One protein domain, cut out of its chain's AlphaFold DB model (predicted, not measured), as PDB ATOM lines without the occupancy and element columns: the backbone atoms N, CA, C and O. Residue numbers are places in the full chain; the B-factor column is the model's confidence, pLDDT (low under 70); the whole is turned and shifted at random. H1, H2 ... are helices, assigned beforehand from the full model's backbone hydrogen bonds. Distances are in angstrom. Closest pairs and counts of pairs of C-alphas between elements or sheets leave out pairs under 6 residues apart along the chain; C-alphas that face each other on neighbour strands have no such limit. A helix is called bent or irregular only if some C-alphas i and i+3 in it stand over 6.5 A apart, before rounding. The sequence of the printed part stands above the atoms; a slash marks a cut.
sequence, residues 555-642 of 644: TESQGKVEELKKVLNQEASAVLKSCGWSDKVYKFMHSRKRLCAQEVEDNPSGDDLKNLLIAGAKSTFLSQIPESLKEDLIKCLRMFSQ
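This is residues 555 to 642 of the 644 residues of the protein "Ubiquitin carboxyl-terminal hydrolase" of Rhizophora mucronata (UniProt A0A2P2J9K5). Two helix pairs make a wide, open V: H1 with H4 in one arm, H2 with H3 in the other, joined at the corner by two tight links. Residues 598 to 603 stick out at the far end of the H2 and H3 arm. The printed part has 88 residues with four named helices, H1 to H4 in order, and no named strand; it is all helix, loose, with a radius of gyration of the C-alphas of 17.3 A, and spans 56 by 31 by 17 A.

H1, residues 555 to 578, touches H4, residues 627 to 640, with residues 568 to 575 alone, opposite ways at a shallow tilt of 21 degrees; their closest C-alphas, of Leu 568 and Leu 633, are 6.9 A apart. H1 is close to but not clearly touching H2, residues 581 to 595, about perpendicular at 76 degrees; the closest C-alphas, of Leu 576 and Ser 582, are 5.7 A apart. H2 touches H3, residues 606 to 624, opposite ways at a steep tilt of 46 degrees; the closest C-alphas, of Met 589 and Leu 613, are 6.0 A apart. H1 and H3 are apart, as are H2 and H4. Every O i to N i+4 pair is within hydrogen-bond range in H1, H2 and H4, and 13 of 15 in H3.

H1 runs 35.0 A from C-alpha 555 at (-27.007, -40.277, -17.835); H2 measures 21.6 A, H3 26.8 A and H4 19.9 A, ending at C-alpha 640 at (-18.961, -44.214, -3.582). H3 has a kink of 32 degrees near residue 618 and is only just irregular: C-alphas 620 and 623 are 7.0 A apart.

The C-alphas farthest apart, of Glu 601 and Gln 642, are 56.2 A apart. The printed part has no cut and no long link. The pLDDT is under 70 at residues 555 to 557, 596 to 605 and 641 to 642.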
ATOM      1  N   THR A 555     -25.735 -39.742 -18.348       65.94
ATOM      2  CA  THR A 555     -27.007 -40.277 -17.835       65.94
ATOM      3  C   THR A 555     -26.839 -41.543 -16.990       65.94
ATOM      4  O   THR A 555     -27.664 -41.816 -16.117       65.94
ATOM      5  N   GLU A 556     -25.762 -42.306 -17.201       69.12
ATOM      6  CA  GLU A 556     -25.455 -43.511 -16.426       69.12
ATOM      7  C   GLU A 556     -24.964 -43.153 -15.011       69.12
ATOM      8  O   GLU A 556     -25.349 -43.795 -14.027       69.12
ATOM      9  N   SER A 557     -24.162 -42.093 -14.894       69.00
ATOM     10  CA  SER A 557     -23.711 -41.520 -13.624       69.00
ATOM     11  C   SER A 557     -24.868 -40.868 -12.864       69.00
ATOM     12  O   SER A 557     -25.014 -41.115 -11.666       69.00
ATOM     13  N   GLN A 558     -25.754 -40.133 -13.549       70.38
ATOM     14  CA  GLN A 558     -26.970 -39.576 -12.935       70.38
ATOM     15  C   GLN A 558     -27.866 -40.666 -12.323       70.38
ATOM     16  O   GLN A 558     -28.265 -40.549 -11.164       70.38
ATOM     17  N   GLY A 559     -28.122 -41.764 -13.045       77.81
ATOM     18  CA  GLY A 559     -28.921 -42.882 -12.526       77.81
ATOM     19  C   GLY A 559     -28.333 -43.513 -11.254       77.81
ATOM     20  O   GLY A 559     -29.069 -43.855 -10.328       77.81
ATOM     21  N   LYS A 560     -27.001 -43.604 -11.166       77.38
ATOM     22  CA  LYS A 560     -26.295 -44.141  -9.987       77.38
ATOM     23  C   LYS A 560     -26.308 -43.171  -8.806       77.38
ATOM     24  O   LYS A 560     -26.424 -43.613  -7.666       77.38
ATOM     25  N   VAL A 561     -26.258 -41.865  -9.068       79.62
ATOM     26  CA  VAL A 561     -26.420 -40.824  -8.042       79.62
ATOM     27  C   VAL A 561     -27.840 -40.825  -7.457       79.62
ATOM     28  O   VAL A 561     -27.983 -40.664  -6.245       79.62
ATOM     29  N   GLU A 562     -28.889 -41.052  -8.255       80.50
ATOM     30  CA  GLU A 562     -30.262 -41.161  -7.727       80.50
ATOM     31  C   GLU A 562     -30.498 -42.440  -6.911       80.50
ATOM     32  O   GLU A 562     -31.110 -42.375  -5.841       80.50
ATOM     33  N   GLU A 563     -29.968 -43.592  -7.335       84.69
ATOM     34  CA  GLU A 563     -30.076 -44.816  -6.529       84.69
ATOM     35  C   GLU A 563     -29.281 -44.695  -5.213       84.69
ATOM     36  O   GLU A 563     -29.791 -45.066  -4.155       84.69
ATOM     37  N   LEU A 564     -28.101 -44.059  -5.227       82.12
ATOM     38  CA  LEU A 564     -27.357 -43.733  -4.005       82.12
ATOM     39  C   LEU A 564     -28.162 -42.814  -3.069       82.12
ATOM     40  O   LEU A 564     -28.283 -43.106  -1.880       82.12
ATOM     41  N   LYS A 565     -28.760 -41.727  -3.584       83.31
ATOM     42  CA  LYS A 565     -29.639 -40.837  -2.794       83.31
ATOM     43  C   LYS A 565     -30.788 -41.611  -2.144       83.31
ATOM     44  O   LYS A 565     -31.141 -41.332  -0.997       83.31
ATOM     45  N   LYS A 566     -31.368 -42.575  -2.860       84.12
ATOM     46  CA  LYS A 566     -32.461 -43.439  -2.393       84.12
ATOM     47  C   LYS A 566     -32.014 -44.385  -1.272       84.12
ATOM     48  O   LYS A 566     -32.722 -44.463  -0.268       84.12
ATOM     49  N   VAL A 567     -30.844 -45.016  -1.385       83.38
ATOM     50  CA  VAL A 567     -30.245 -45.843  -0.315       83.38
ATOM     51  C   VAL A 567     -29.939 -45.001   0.928       83.38
ATOM     52  O   VAL A 567     -30.485 -45.277   1.996       83.38
ATOM     53  N   LEU A 568     -29.182 -43.905   0.784       84.00
ATOM     54  CA  LEU A 568     -28.806 -43.020   1.899       84.00
ATOM     55  C   LEU A 568     -30.034 -42.446   2.636       84.00
ATOM     56  O   LEU A 568     -30.018 -42.281   3.856       84.00
ATOM     57  N   ASN A 569     -31.123 -42.162   1.913       85.19
ATOM     58  CA  ASN A 569     -32.390 -41.720   2.500       85.19
ATOM     59  C   ASN A 569     -33.052 -42.834   3.330       85.19
ATOM     60  O   ASN A 569     -33.499 -42.574   4.449       85.19
ATOM     61  N   GLN A 570     -33.076 -44.076   2.838       83.12
ATOM     62  CA  GLN A 570     -33.620 -45.219   3.581       83.12
ATOM     63  C   GLN A 570     -32.817 -45.506   4.858       83.12
ATOM     64  O   GLN A 570     -33.421 -45.644   5.926       83.12
ATOM     65  N   GLU A 571     -31.485 -45.511   4.777       84.25
ATOM     66  CA  GLU A 571     -30.584 -45.708   5.921       84.25
ATOM     67  C   GLU A 571     -30.756 -44.602   6.971       84.25
ATOM     68  O   GLU A 571     -31.061 -44.887   8.134       84.25
ATOM     69  N   ALA A 572     -30.689 -43.329   6.561       84.62
ATOM     70  CA  ALA A 572     -30.925 -42.201   7.459       84.62
ATOM     71  C   ALA A 572     -32.332 -42.241   8.078       84.62
ATOM     72  O   ALA A 572     -32.499 -41.979   9.270       84.62
ATOM     73  N   SER A 573     -33.355 -42.623   7.307       83.50
ATOM     74  CA  SER A 573     -34.721 -42.775   7.813       83.50
ATOM     75  C   SER A 573     -34.834 -43.889   8.858       83.50
ATOM     76  O   SER A 573     -35.606 -43.745   9.806       83.50
ATOM     77  N   ALA A 574     -34.084 -44.986   8.718       82.88
ATOM     78  CA  ALA A 574     -34.048 -46.067   9.699       82.88
ATOM     79  C   ALA A 574     -33.344 -45.636  10.997       82.88
ATOM     80  O   ALA A 574     -33.906 -45.812  12.081       82.88
ATOM     81  N   VAL A 575     -32.171 -44.999  10.896       84.06
ATOM     82  CA  VAL A 575     -31.387 -44.540  12.059       84.06
ATOM     83  C   VAL A 575     -32.106 -43.432  12.836       84.06
ATOM     84  O   VAL A 575     -32.180 -43.486  14.062       84.06
ATOM     85  N   LEU A 576     -32.705 -42.448  12.154       83.62
ATOM     86  CA  LEU A 576     -33.435 -41.352  12.813       83.62
ATOM     87  C   LEU A 576     -34.716 -41.821  13.529       83.62
ATOM     88  O   LEU A 576     -35.150 -41.180  14.493       83.62
ATOM     89  N   LYS A 577     -35.295 -42.951  13.099       83.38
ATOM     90  CA  LYS A 577     -36.388 -43.632  13.808       83.38
ATOM     91  C   LYS A 577     -35.867 -44.407  15.017       83.38
ATOM     92  O   LYS A 577     -36.398 -44.222  16.109       83.38
ATOM     93  N   SER A 578     -34.831 -45.234  14.857       80.81
ATOM     94  CA  SER A 578     -34.332 -46.102  15.936       80.81
ATOM     95  C   SER A 578     -33.739 -45.326  17.117       80.81
ATOM     96  O   SER A 578     -33.924 -45.733  18.261       80.81
ATOM     97  N   CYS A 579     -33.115 -44.165  16.881       79.38
ATOM     98  CA  CYS A 579     -32.619 -43.285  17.948       79.38
ATOM     99  C   CYS A 579     -33.686 -42.332  18.536       79.38
ATOM    100  O   CYS A 579     -33.370 -41.471  19.366       79.38
ATOM    101  N   GLY A 580     -34.948 -42.438  18.099       79.56
ATOM    102  CA  GLY A 580     -36.053 -41.591  18.560       79.56
ATOM    103  C   GLY A 580     -35.928 -40.111  18.172       79.56
ATOM    104  O   GLY A 580     -36.610 -39.262  18.753       79.56
ATOM    105  N   TRP A 581     -35.066 -39.758  17.211       85.38
ATOM    106  CA  TRP A 581     -34.938 -38.379  16.721       85.38
ATOM    107  C   TRP A 581     -36.213 -37.930  16.000       85.38
ATOM    108  O   TRP A 581     -36.708 -36.833  16.265       85.38
ATOM    109  N   SER A 582     -36.816 -38.810  15.190       80.19
ATOM    110  CA  SER A 582     -38.127 -38.567  14.573       80.19
ATOM    111  C   SER A 582     -39.198 -38.215  15.615       80.19
ATOM    112  O   SER A 582     -39.921 -37.239  15.429       80.19
ATOM    113  N   ASP A 583     -39.238 -38.919  16.753       80.12
ATOM    114  CA  ASP A 583     -40.184 -38.646  17.844       80.12
ATOM    115  C   ASP A 583     -39.943 -37.294  18.528       80.12
ATOM    116  O   ASP A 583     -40.895 -36.656  18.985       80.12
ATOM    117  N   LYS A 584     -38.686 -36.841  18.628       83.38
ATOM    118  CA  LYS A 584     -38.336 -35.526  19.196       83.38
ATOM    119  C   LYS A 584     -38.820 -34.393  18.287       83.38
ATOM    120  O   LYS A 584     -39.518 -33.496  18.763       83.38
ATOM    121  N   VAL A 585     -38.532 -34.483  16.985       85.31
ATOM    122  CA  VAL A 585     -39.011 -33.533  15.961       85.31
ATOM    123  C   VAL A 585     -40.542 -33.481  15.947       85.31
ATOM    124  O   VAL A 585     -41.136 -32.407  16.018       85.31
ATOM    125  N   TYR A 586     -41.183 -34.648  15.938       79.25
ATOM    126  CA  TYR A 586     -42.635 -34.822  15.984       79.25
ATOM    127  C   TYR A 586     -43.271 -34.180  17.226       79.25
ATOM    128  O   TYR A 586     -44.216 -33.396  17.097       79.25
ATOM    129  N   LYS A 587     -42.726 -34.432  18.427       82.25
ATOM    130  CA  LYS A 587     -43.203 -33.821  19.684       82.25
ATOM    131  C   LYS A 587     -43.096 -32.295  19.638       82.25
ATOM    132  O   LYS A 587     -44.047 -31.619  20.023       82.25
ATOM    133  N   PHE A 588     -41.994 -31.754  19.114       88.06
ATOM    134  CA  PHE A 588     -41.824 -30.312  18.927       88.06
ATOM    135  C   PHE A 588     -42.826 -29.725  17.924       88.06
ATOM    136  O   PHE A 588     -43.504 -28.753  18.253       88.06
ATOM    137  N   MET A 589     -42.975 -30.317  16.732       83.00
ATOM    138  CA  MET A 589     -43.911 -29.827  15.709       83.00
ATOM    139  C   MET A 589     -45.359 -29.858  16.210       83.00
ATOM    140  O   MET A 589     -46.109 -28.909  15.984       83.00
ATOM    141  N   HIS A 590     -45.745 -30.901  16.945       75.25
ATOM    142  CA  HIS A 590     -47.066 -31.016  17.560       75.25
ATOM    143  C   HIS A 590     -47.295 -29.974  18.672       75.25
ATOM    144  O   HIS A 590     -48.373 -29.379  18.721       75.25
ATOM    145  N   SER A 591     -46.298 -29.681  19.516       79.44
ATOM    146  CA  SER A 591     -46.384 -28.587  20.498       79.44
ATOM    147  C   SER A 591     -46.459 -27.211  19.828       79.44
ATOM    148  O   SER A 591     -47.321 -26.409  20.178       79.44
ATOM    149  N   ARG A 592     -45.629 -26.950  18.809       80.88
ATOM    150  CA  ARG A 592     -45.635 -25.683  18.058       80.88
ATOM    151  C   ARG A 592     -46.961 -25.466  17.319       80.88
ATOM    152  O   ARG A 592     -47.499 -24.368  17.365       80.88
ATOM    153  N   LYS A 593     -47.552 -26.522  16.742       81.88
ATOM    154  CA  LYS A 593     -48.887 -26.474  16.113       81.88
ATOM    155  C   LYS A 593     -49.999 -26.104  17.103       81.88
ATOM    156  O   LYS A 593     -50.971 -25.482  16.693       81.88
ATOM    157  N   ARG A 594     -49.876 -26.469  18.388       75.06
ATOM    158  CA  ARG A 594     -50.842 -26.073  19.430       75.06
ATOM    159  C   ARG A 594     -50.745 -24.589  19.772       75.06
ATOM    160  O   ARG A 594     -51.786 -23.963  19.896       75.06
ATOM    161  N   LEU A 595     -49.532 -24.036  19.854       73.31
ATOM    162  CA  LEU A 595     -49.313 -22.601  20.093       73.31
ATOM    163  C   LEU A 595     -49.844 -21.754  18.926       73.31
ATOM    164  O   LEU A 595     -50.682 -20.885  19.133       73.31
ATOM    165  N   CYS A 596     -49.515 -22.116  17.679       69.62
ATOM    166  CA  CYS A 596     -50.055 -21.432  16.496       69.62
ATOM    167  C   CYS A 596     -51.593 -21.535  16.356       69.62
ATOM    168  O   CYS A 596     -52.177 -20.777  15.593       69.62
ATOM    169  N   ALA A 597     -52.250 -22.455  17.072       62.97
ATOM    170  CA  ALA A 597     -53.712 -22.570  17.144       62.97
ATOM    171  C   ALA A 597     -54.332 -21.823  18.349       62.97
ATOM    172  O   ALA A 597     -55.534 -21.934  18.585       62.97
ATOM    173  N   GLN A 598     -53.519 -21.103  19.128       60.44
ATOM    174  CA  GLN A 598     -53.921 -20.262  20.263       60.44
ATOM    175  C   GLN A 598     -53.579 -18.775  20.053       60.44
ATOM    176  O   GLN A 598     -54.135 -17.933  20.749       60.44
ATOM    177  N   GLU A 599     -52.690 -18.455  19.108       57.50
ATOM    178  CA  GLU A 599     -52.117 -17.112  18.904       57.50
ATOM    179  C   GLU A 599     -52.687 -16.348  17.687       57.50
ATOM    180  O   GLU A 599     -52.183 -15.277  17.358       57.50
ATOM    181  N   VAL A 600     -53.689 -16.886  16.973       47.69
ATOM    182  CA  VAL A 600     -54.079 -16.390  15.637       47.69
ATOM    183  C   VAL A 600     -55.603 -16.347  15.437       47.69
ATOM    184  O   VAL A 600     -56.269 -17.373  15.567       47.69
ATOM    185  N   GLU A 601     -56.143 -15.178  15.064       48.50
ATOM    186  CA  GLU A 601     -57.562 -15.000  14.688       48.50
ATOM    187  C   GLU A 601     -57.835 -15.298  13.194       48.50
ATOM    188  O   GLU A 601     -58.893 -15.831  12.857       48.50
ATOM    189  N   ASP A 602     -56.868 -15.041  12.302       56.09
ATOM    190  CA  ASP A 602     -56.941 -15.359  10.865       56.09
ATOM    191  C   ASP A 602     -56.369 -16.754  10.549       56.09
ATOM    192  O   ASP A 602     -55.160 -16.967  10.597       56.09
ATOM    193  N   ASN A 603     -57.217 -17.718  10.172       54.66
ATOM    194  CA  ASN A 603     -56.770 -19.075   9.814       54.66
ATOM    195  C   ASN A 603     -55.754 -19.057   8.642       54.66
ATOM    196  O   ASN A 603     -56.162 -18.783   7.508       54.66
ATOM    197  N   PRO A 604     -54.470 -19.420   8.852       56.22
ATOM    198  CA  PRO A 604     -53.504 -19.537   7.762       56.22
ATOM    199  C   PRO A 604     -53.839 -20.742   6.876       56.22
ATOM    200  O   PRO A 604     -54.474 -21.704   7.325       56.22
ATOM    201  N   SER A 605     -53.378 -20.742   5.621       66.56
ATOM    202  CA  SER A 605     -53.596 -21.904   4.757       66.56
ATOM    203  C   SER A 605     -52.864 -23.143   5.295       66.56
ATOM    204  O   SER A 605     -51.859 -23.054   6.010       66.56
ATOM    205  N   GLY A 606     -53.365 -24.330   4.937       70.38
ATOM    206  CA  GLY A 606     -52.783 -25.594   5.391       70.38
ATOM    207  C   GLY A 606     -51.315 -25.774   4.983       70.38
ATOM    208  O   GLY A 606     -50.549 -26.383   5.732       70.38
ATOM    209  N   ASP A 607     -50.911 -25.207   3.842       70.56
ATOM    210  CA  ASP A 607     -49.527 -25.246   3.373       70.56
ATOM    211  C   ASP A 607     -48.647 -24.167   4.027       70.56
ATOM    212  O   ASP A 607     -47.490 -24.453   4.329       70.56
ATOM    213  N   ASP A 608     -49.181 -22.989   4.373       73.94
ATOM    214  CA  ASP A 608     -48.432 -21.967   5.128       73.94
ATOM    215  C   ASP A 608     -48.090 -22.453   6.541       73.94
ATOM    216  O   ASP A 608     -46.932 -22.396   6.967       73.94
ATOM    217  N   LEU A 609     -49.070 -23.028   7.248       78.19
ATOM    218  CA  LEU A 609     -48.858 -23.625   8.570       78.19
ATOM    219  C   LEU A 609     -47.845 -24.782   8.508       78.19
ATOM    220  O   LEU A 609     -46.982 -24.913   9.378       78.19
ATOM    221  N   LYS A 610     -47.914 -25.613   7.465       78.88
ATOM    222  CA  LYS A 610     -46.961 -26.702   7.203       78.88
ATOM    223  C   LYS A 610     -45.549 -26.167   6.943       78.88
ATOM    224  O   LYS A 610     -44.604 -26.668   7.553       78.88
ATOM    225  N   ASN A 611     -45.400 -25.125   6.129       80.31
ATOM    226  CA  ASN A 611     -44.117 -24.471   5.861       80.31
ATOM    227  C   ASN A 611     -43.520 -23.842   7.133       80.31
ATOM    228  O   ASN A 611     -42.342 -24.059   7.422       80.31
ATOM    229  N   LEU A 612     -44.331 -23.157   7.945       81.81
ATOM    230  CA  LEU A 612     -43.920 -22.569   9.228       81.81
ATOM    231  C   LEU A 612     -43.442 -23.630  10.236       81.81
ATOM    232  O   LEU A 612     -42.429 -23.442  10.920       81.81
ATOM    233  N   LEU A 613     -44.143 -24.766  10.318       84.50
ATOM    234  CA  LEU A 613     -43.755 -25.891  11.175       84.50
ATOM    235  C   LEU A 613     -42.472 -26.574  10.679       84.50
ATOM    236  O   LEU A 613     -41.615 -26.907  11.497       84.50
ATOM    237  N   ILE A 614     -42.299 -26.735   9.361       82.88
ATOM    238  CA  ILE A 614     -41.069 -27.277   8.757       82.88
ATOM    239  C   ILE A 614     -39.878 -26.338   8.996       82.88
ATOM    240  O   ILE A 614     -38.799 -26.813   9.349       82.88
ATOM    241  N   ALA A 615     -40.055 -25.022   8.854       86.12
ATOM    242  CA  ALA A 615     -39.003 -24.037   9.106       86.12
ATOM    243  C   ALA A 615     -38.534 -24.070  10.571       86.12
ATOM    244  O   ALA A 615     -37.337 -24.197  10.830       86.12
ATOM    245  N   GLY A 616     -39.475 -24.050  11.524       85.81
ATOM    246  CA  GLY A 616     -39.163 -24.149  12.955       85.81
ATOM    247  C   GLY A 616     -38.555 -25.496  13.365       85.81
ATOM    248  O   GLY A 616     -37.719 -25.547  14.264       85.81
ATOM    249  N   ALA A 617     -38.936 -26.597  12.706       85.62
ATOM    250  CA  ALA A 617     -38.316 -27.901  12.933       85.62
ATOM    251  C   ALA A 617     -36.874 -27.945  12.398       85.62
ATOM    252  O   ALA A 617     -35.974 -28.398  13.105       85.62
ATOM    253  N   LYS A 618     -36.633 -27.420  11.187       85.56
ATOM    254  CA  LYS A 618     -35.292 -27.327  10.588       85.56
ATOM    255  C   LYS A 618     -34.332 -26.535  11.475       85.56
ATOM    256  O   LYS A 618     -33.275 -27.062  11.812       85.56
ATOM    257  N   SER A 619     -34.704 -25.322  11.895       85.00
ATOM    258  CA  SER A 619     -33.838 -24.475  12.733       85.00
ATOM    259  C   SER A 619     -33.521 -25.090  14.101       85.00
ATOM    260  O   SER A 619     -32.446 -24.846  14.638       85.00
ATOM    261  N   THR A 620     -34.423 -25.912  14.644       85.81
ATOM    262  CA  THR A 620     -34.255 -26.526  15.970       85.81
ATOM    263  C   THR A 620     -33.455 -27.833  15.929       85.81
ATOM    264  O   THR A 620     -32.691 -28.098  16.855       85.81
ATOM    265  N   PHE A 621     -33.619 -28.661  14.887       87.38
ATOM    266  CA  PHE A 621     -33.119 -30.047  14.881       87.38
ATOM    267  C   PHE A 621     -32.016 -30.365  13.866       87.38
ATOM    268  O   PHE A 621     -31.407 -31.425  14.001       87.38
ATOM    269  N   LEU A 622     -31.690 -29.488  12.905       83.81
ATOM    270  CA  LEU A 622     -30.540 -29.707  12.004       83.81
ATOM    271  C   LEU A 622     -29.217 -29.856  12.777       83.81
ATOM    272  O   LEU A 622     -28.408 -30.723  12.457       83.81
ATOM    273  N   SER A 623     -29.039 -29.070  13.841       79.94
ATOM    274  CA  SER A 623     -27.911 -29.163  14.778       79.94
ATOM    275  C   SER A 623     -27.978 -30.368  15.726       79.94
ATOM    276  O   SER A 623     -26.990 -30.669  16.385       79.94
ATOM    277  N   GLN A 624     -29.116 -31.068  15.798       83.69
ATOM    278  CA  GLN A 624     -29.346 -32.222  16.680       83.69
ATOM    279  C   GLN A 624     -29.366 -33.563  15.927       83.69
ATOM    280  O   GLN A 624     -29.741 -34.585  16.505       83.69
ATOM    281  N   ILE A 625     -29.035 -33.585  14.631       84.81
ATOM    282  CA  ILE A 625     -28.832 -34.836  13.884       84.81
ATOM    283  C   ILE A 625     -27.631 -35.569  14.512       84.81
ATOM    284  O   ILE A 625     -26.586 -34.932  14.655       84.81
ATOM    285  N   PRO A 626     -27.740 -36.864  14.881       85.12
ATOM    286  CA  PRO A 626     -26.644 -37.600  15.515       85.12
ATOM    287  C   PRO A 626     -25.362 -37.564  14.678       85.12
ATOM    288  O   PRO A 626     -25.410 -37.859  13.484       85.12
ATOM    289  N   GLU A 627     -24.221 -37.238  15.294       82.88
ATOM    290  CA  GLU A 627     -22.946 -37.133  14.568       82.88
ATOM    291  C   GLU A 627     -22.537 -38.460  13.923       82.88
ATOM    292  O   GLU A 627     -22.124 -38.450  12.770       82.88
ATOM    293  N   SER A 628     -22.775 -39.602  14.582       82.12
ATOM    294  CA  SER A 628     -22.509 -40.926  13.999       82.12
ATOM    295  C   SER A 628     -23.234 -41.143  12.668       82.12
ATOM    296  O   SER A 628     -22.639 -41.635  11.720       82.12
ATOM    297  N   LEU A 629     -24.486 -40.683  12.539       86.69
ATOM    298  CA  LEU A 629     -25.213 -40.749  11.269       86.69
ATOM    299  C   LEU A 629     -24.599 -39.820  10.211       86.69
ATOM    300  O   LEU A 629     -24.606 -40.155   9.030       86.69
ATOM    301  N   LYS A 630     -24.059 -38.657  10.598       84.19
ATOM    302  CA  LYS A 630     -23.339 -37.793   9.649       84.19
ATOM    303  C   LYS A 630     -22.034 -38.450   9.204       84.19
ATOM    304  O   LYS A 630     -21.731 -38.417   8.018       84.19
ATOM    305  N   GLU A 631     -21.294 -39.062  10.125       84.56
ATOM    306  CA  GLU A 631     -20.058 -39.797   9.842       84.56
ATOM    307  C   GLU A 631     -20.309 -41.003   8.929       84.56
ATOM    308  O   GLU A 631     -19.602 -41.149   7.933       84.56
ATOM    309  N   ASP A 632     -21.349 -41.800   9.190       83.62
ATOM    310  CA  ASP A 632     -21.760 -42.927   8.344       83.62
ATOM    311  C   ASP A 632     -22.180 -42.460   6.940       83.62
ATOM    312  O   ASP A 632     -21.678 -42.978   5.942       83.62
ATOM    313  N   LEU A 633     -23.011 -41.416   6.824       84.81
ATOM    314  CA  LEU A 633     -23.395 -40.855   5.519       84.81
ATOM    315  C   LEU A 633     -22.184 -40.283   4.757       84.81
ATOM    316  O   LEU A 633     -22.054 -40.496   3.551       84.81
ATOM    317  N   ILE A 634     -21.262 -39.599   5.445       85.31
ATOM    318  CA  ILE A 634     -20.000 -39.109   4.867       85.31
ATOM    319  C   ILE A 634     -19.104 -40.280   4.437       85.31
ATOM    320  O   ILE A 634     -18.439 -40.189   3.404       85.31
ATOM    321  N   LYS A 635     -19.085 -41.385   5.187       84.00
ATOM    322  CA  LYS A 635     -18.335 -42.601   4.860       84.00
ATOM    323  C   LYS A 635     -18.904 -43.290   3.619       84.00
ATOM    324  O   LYS A 635     -18.127 -43.577   2.713       84.00
ATOM    325  N   CYS A 636     -20.221 -43.465   3.517       80.19
ATOM    326  CA  CYS A 636     -20.864 -44.020   2.321       80.19
ATOM    327  C   CYS A 636     -20.628 -43.135   1.082       80.19
ATOM    328  O   CYS A 636     -20.275 -43.645   0.019       80.19
ATOM    329  N   LEU A 637     -20.709 -41.804   1.221       82.31
ATOM    330  CA  LEU A 637     -20.368 -40.861   0.145       82.31
ATOM    331  C   LEU A 637     -18.882 -40.926  -0.260       82.31
ATOM    332  O   LEU A 637     -18.565 -40.817  -1.445       82.31
ATOM    333  N   ARG A 638     -17.964 -41.132   0.695       81.06
ATOM    334  CA  ARG A 638     -16.532 -41.342   0.413       81.06
ATOM    335  C   ARG A 638     -16.273 -42.674  -0.288       81.06
ATOM    336  O   ARG A 638     -15.513 -42.675  -1.245       81.06
ATOM    337  N   MET A 639     -16.920 -43.763   0.132       78.19
ATOM    338  CA  MET A 639     -16.796 -45.077  -0.514       78.19
ATOM    339  C   MET A 639     -17.299 -45.036  -1.961       78.19
ATOM    340  O   MET A 639     -16.568 -45.426  -2.865       78.19
ATOM    341  N   PHE A 640     -18.462 -44.428  -2.216       76.19
ATOM    342  CA  PHE A 640     -18.961 -44.214  -3.582       76.19
ATOM    343  C   PHE A 640     -18.013 -43.354  -4.447       76.19
ATOM    344  O   PHE A 640     -17.967 -43.503  -5.664       76.19
ATOM    345  N   SER A 641     -17.222 -42.475  -3.821       68.88
ATOM    346  CA  SER A 641     -16.164 -41.682  -4.465       68.88
ATOM    347  C   SER A 641     -14.785 -42.377  -4.500       68.88
ATOM    348  O   SER A 641     -13.805 -41.736  -4.885       68.88
ATOM    349  N   GLN A 642     -14.684 -43.636  -4.064       65.19
ATOM    350  CA  GLN A 642     -13.450 -44.436  -4.012       65.19
ATOM    351  C   GLN A 642     -13.560 -45.780  -4.751       65.19
ATOM    352  O   GLN A 642     -12.538 -46.339  -5.133       65.19
TER     353      GLN A 642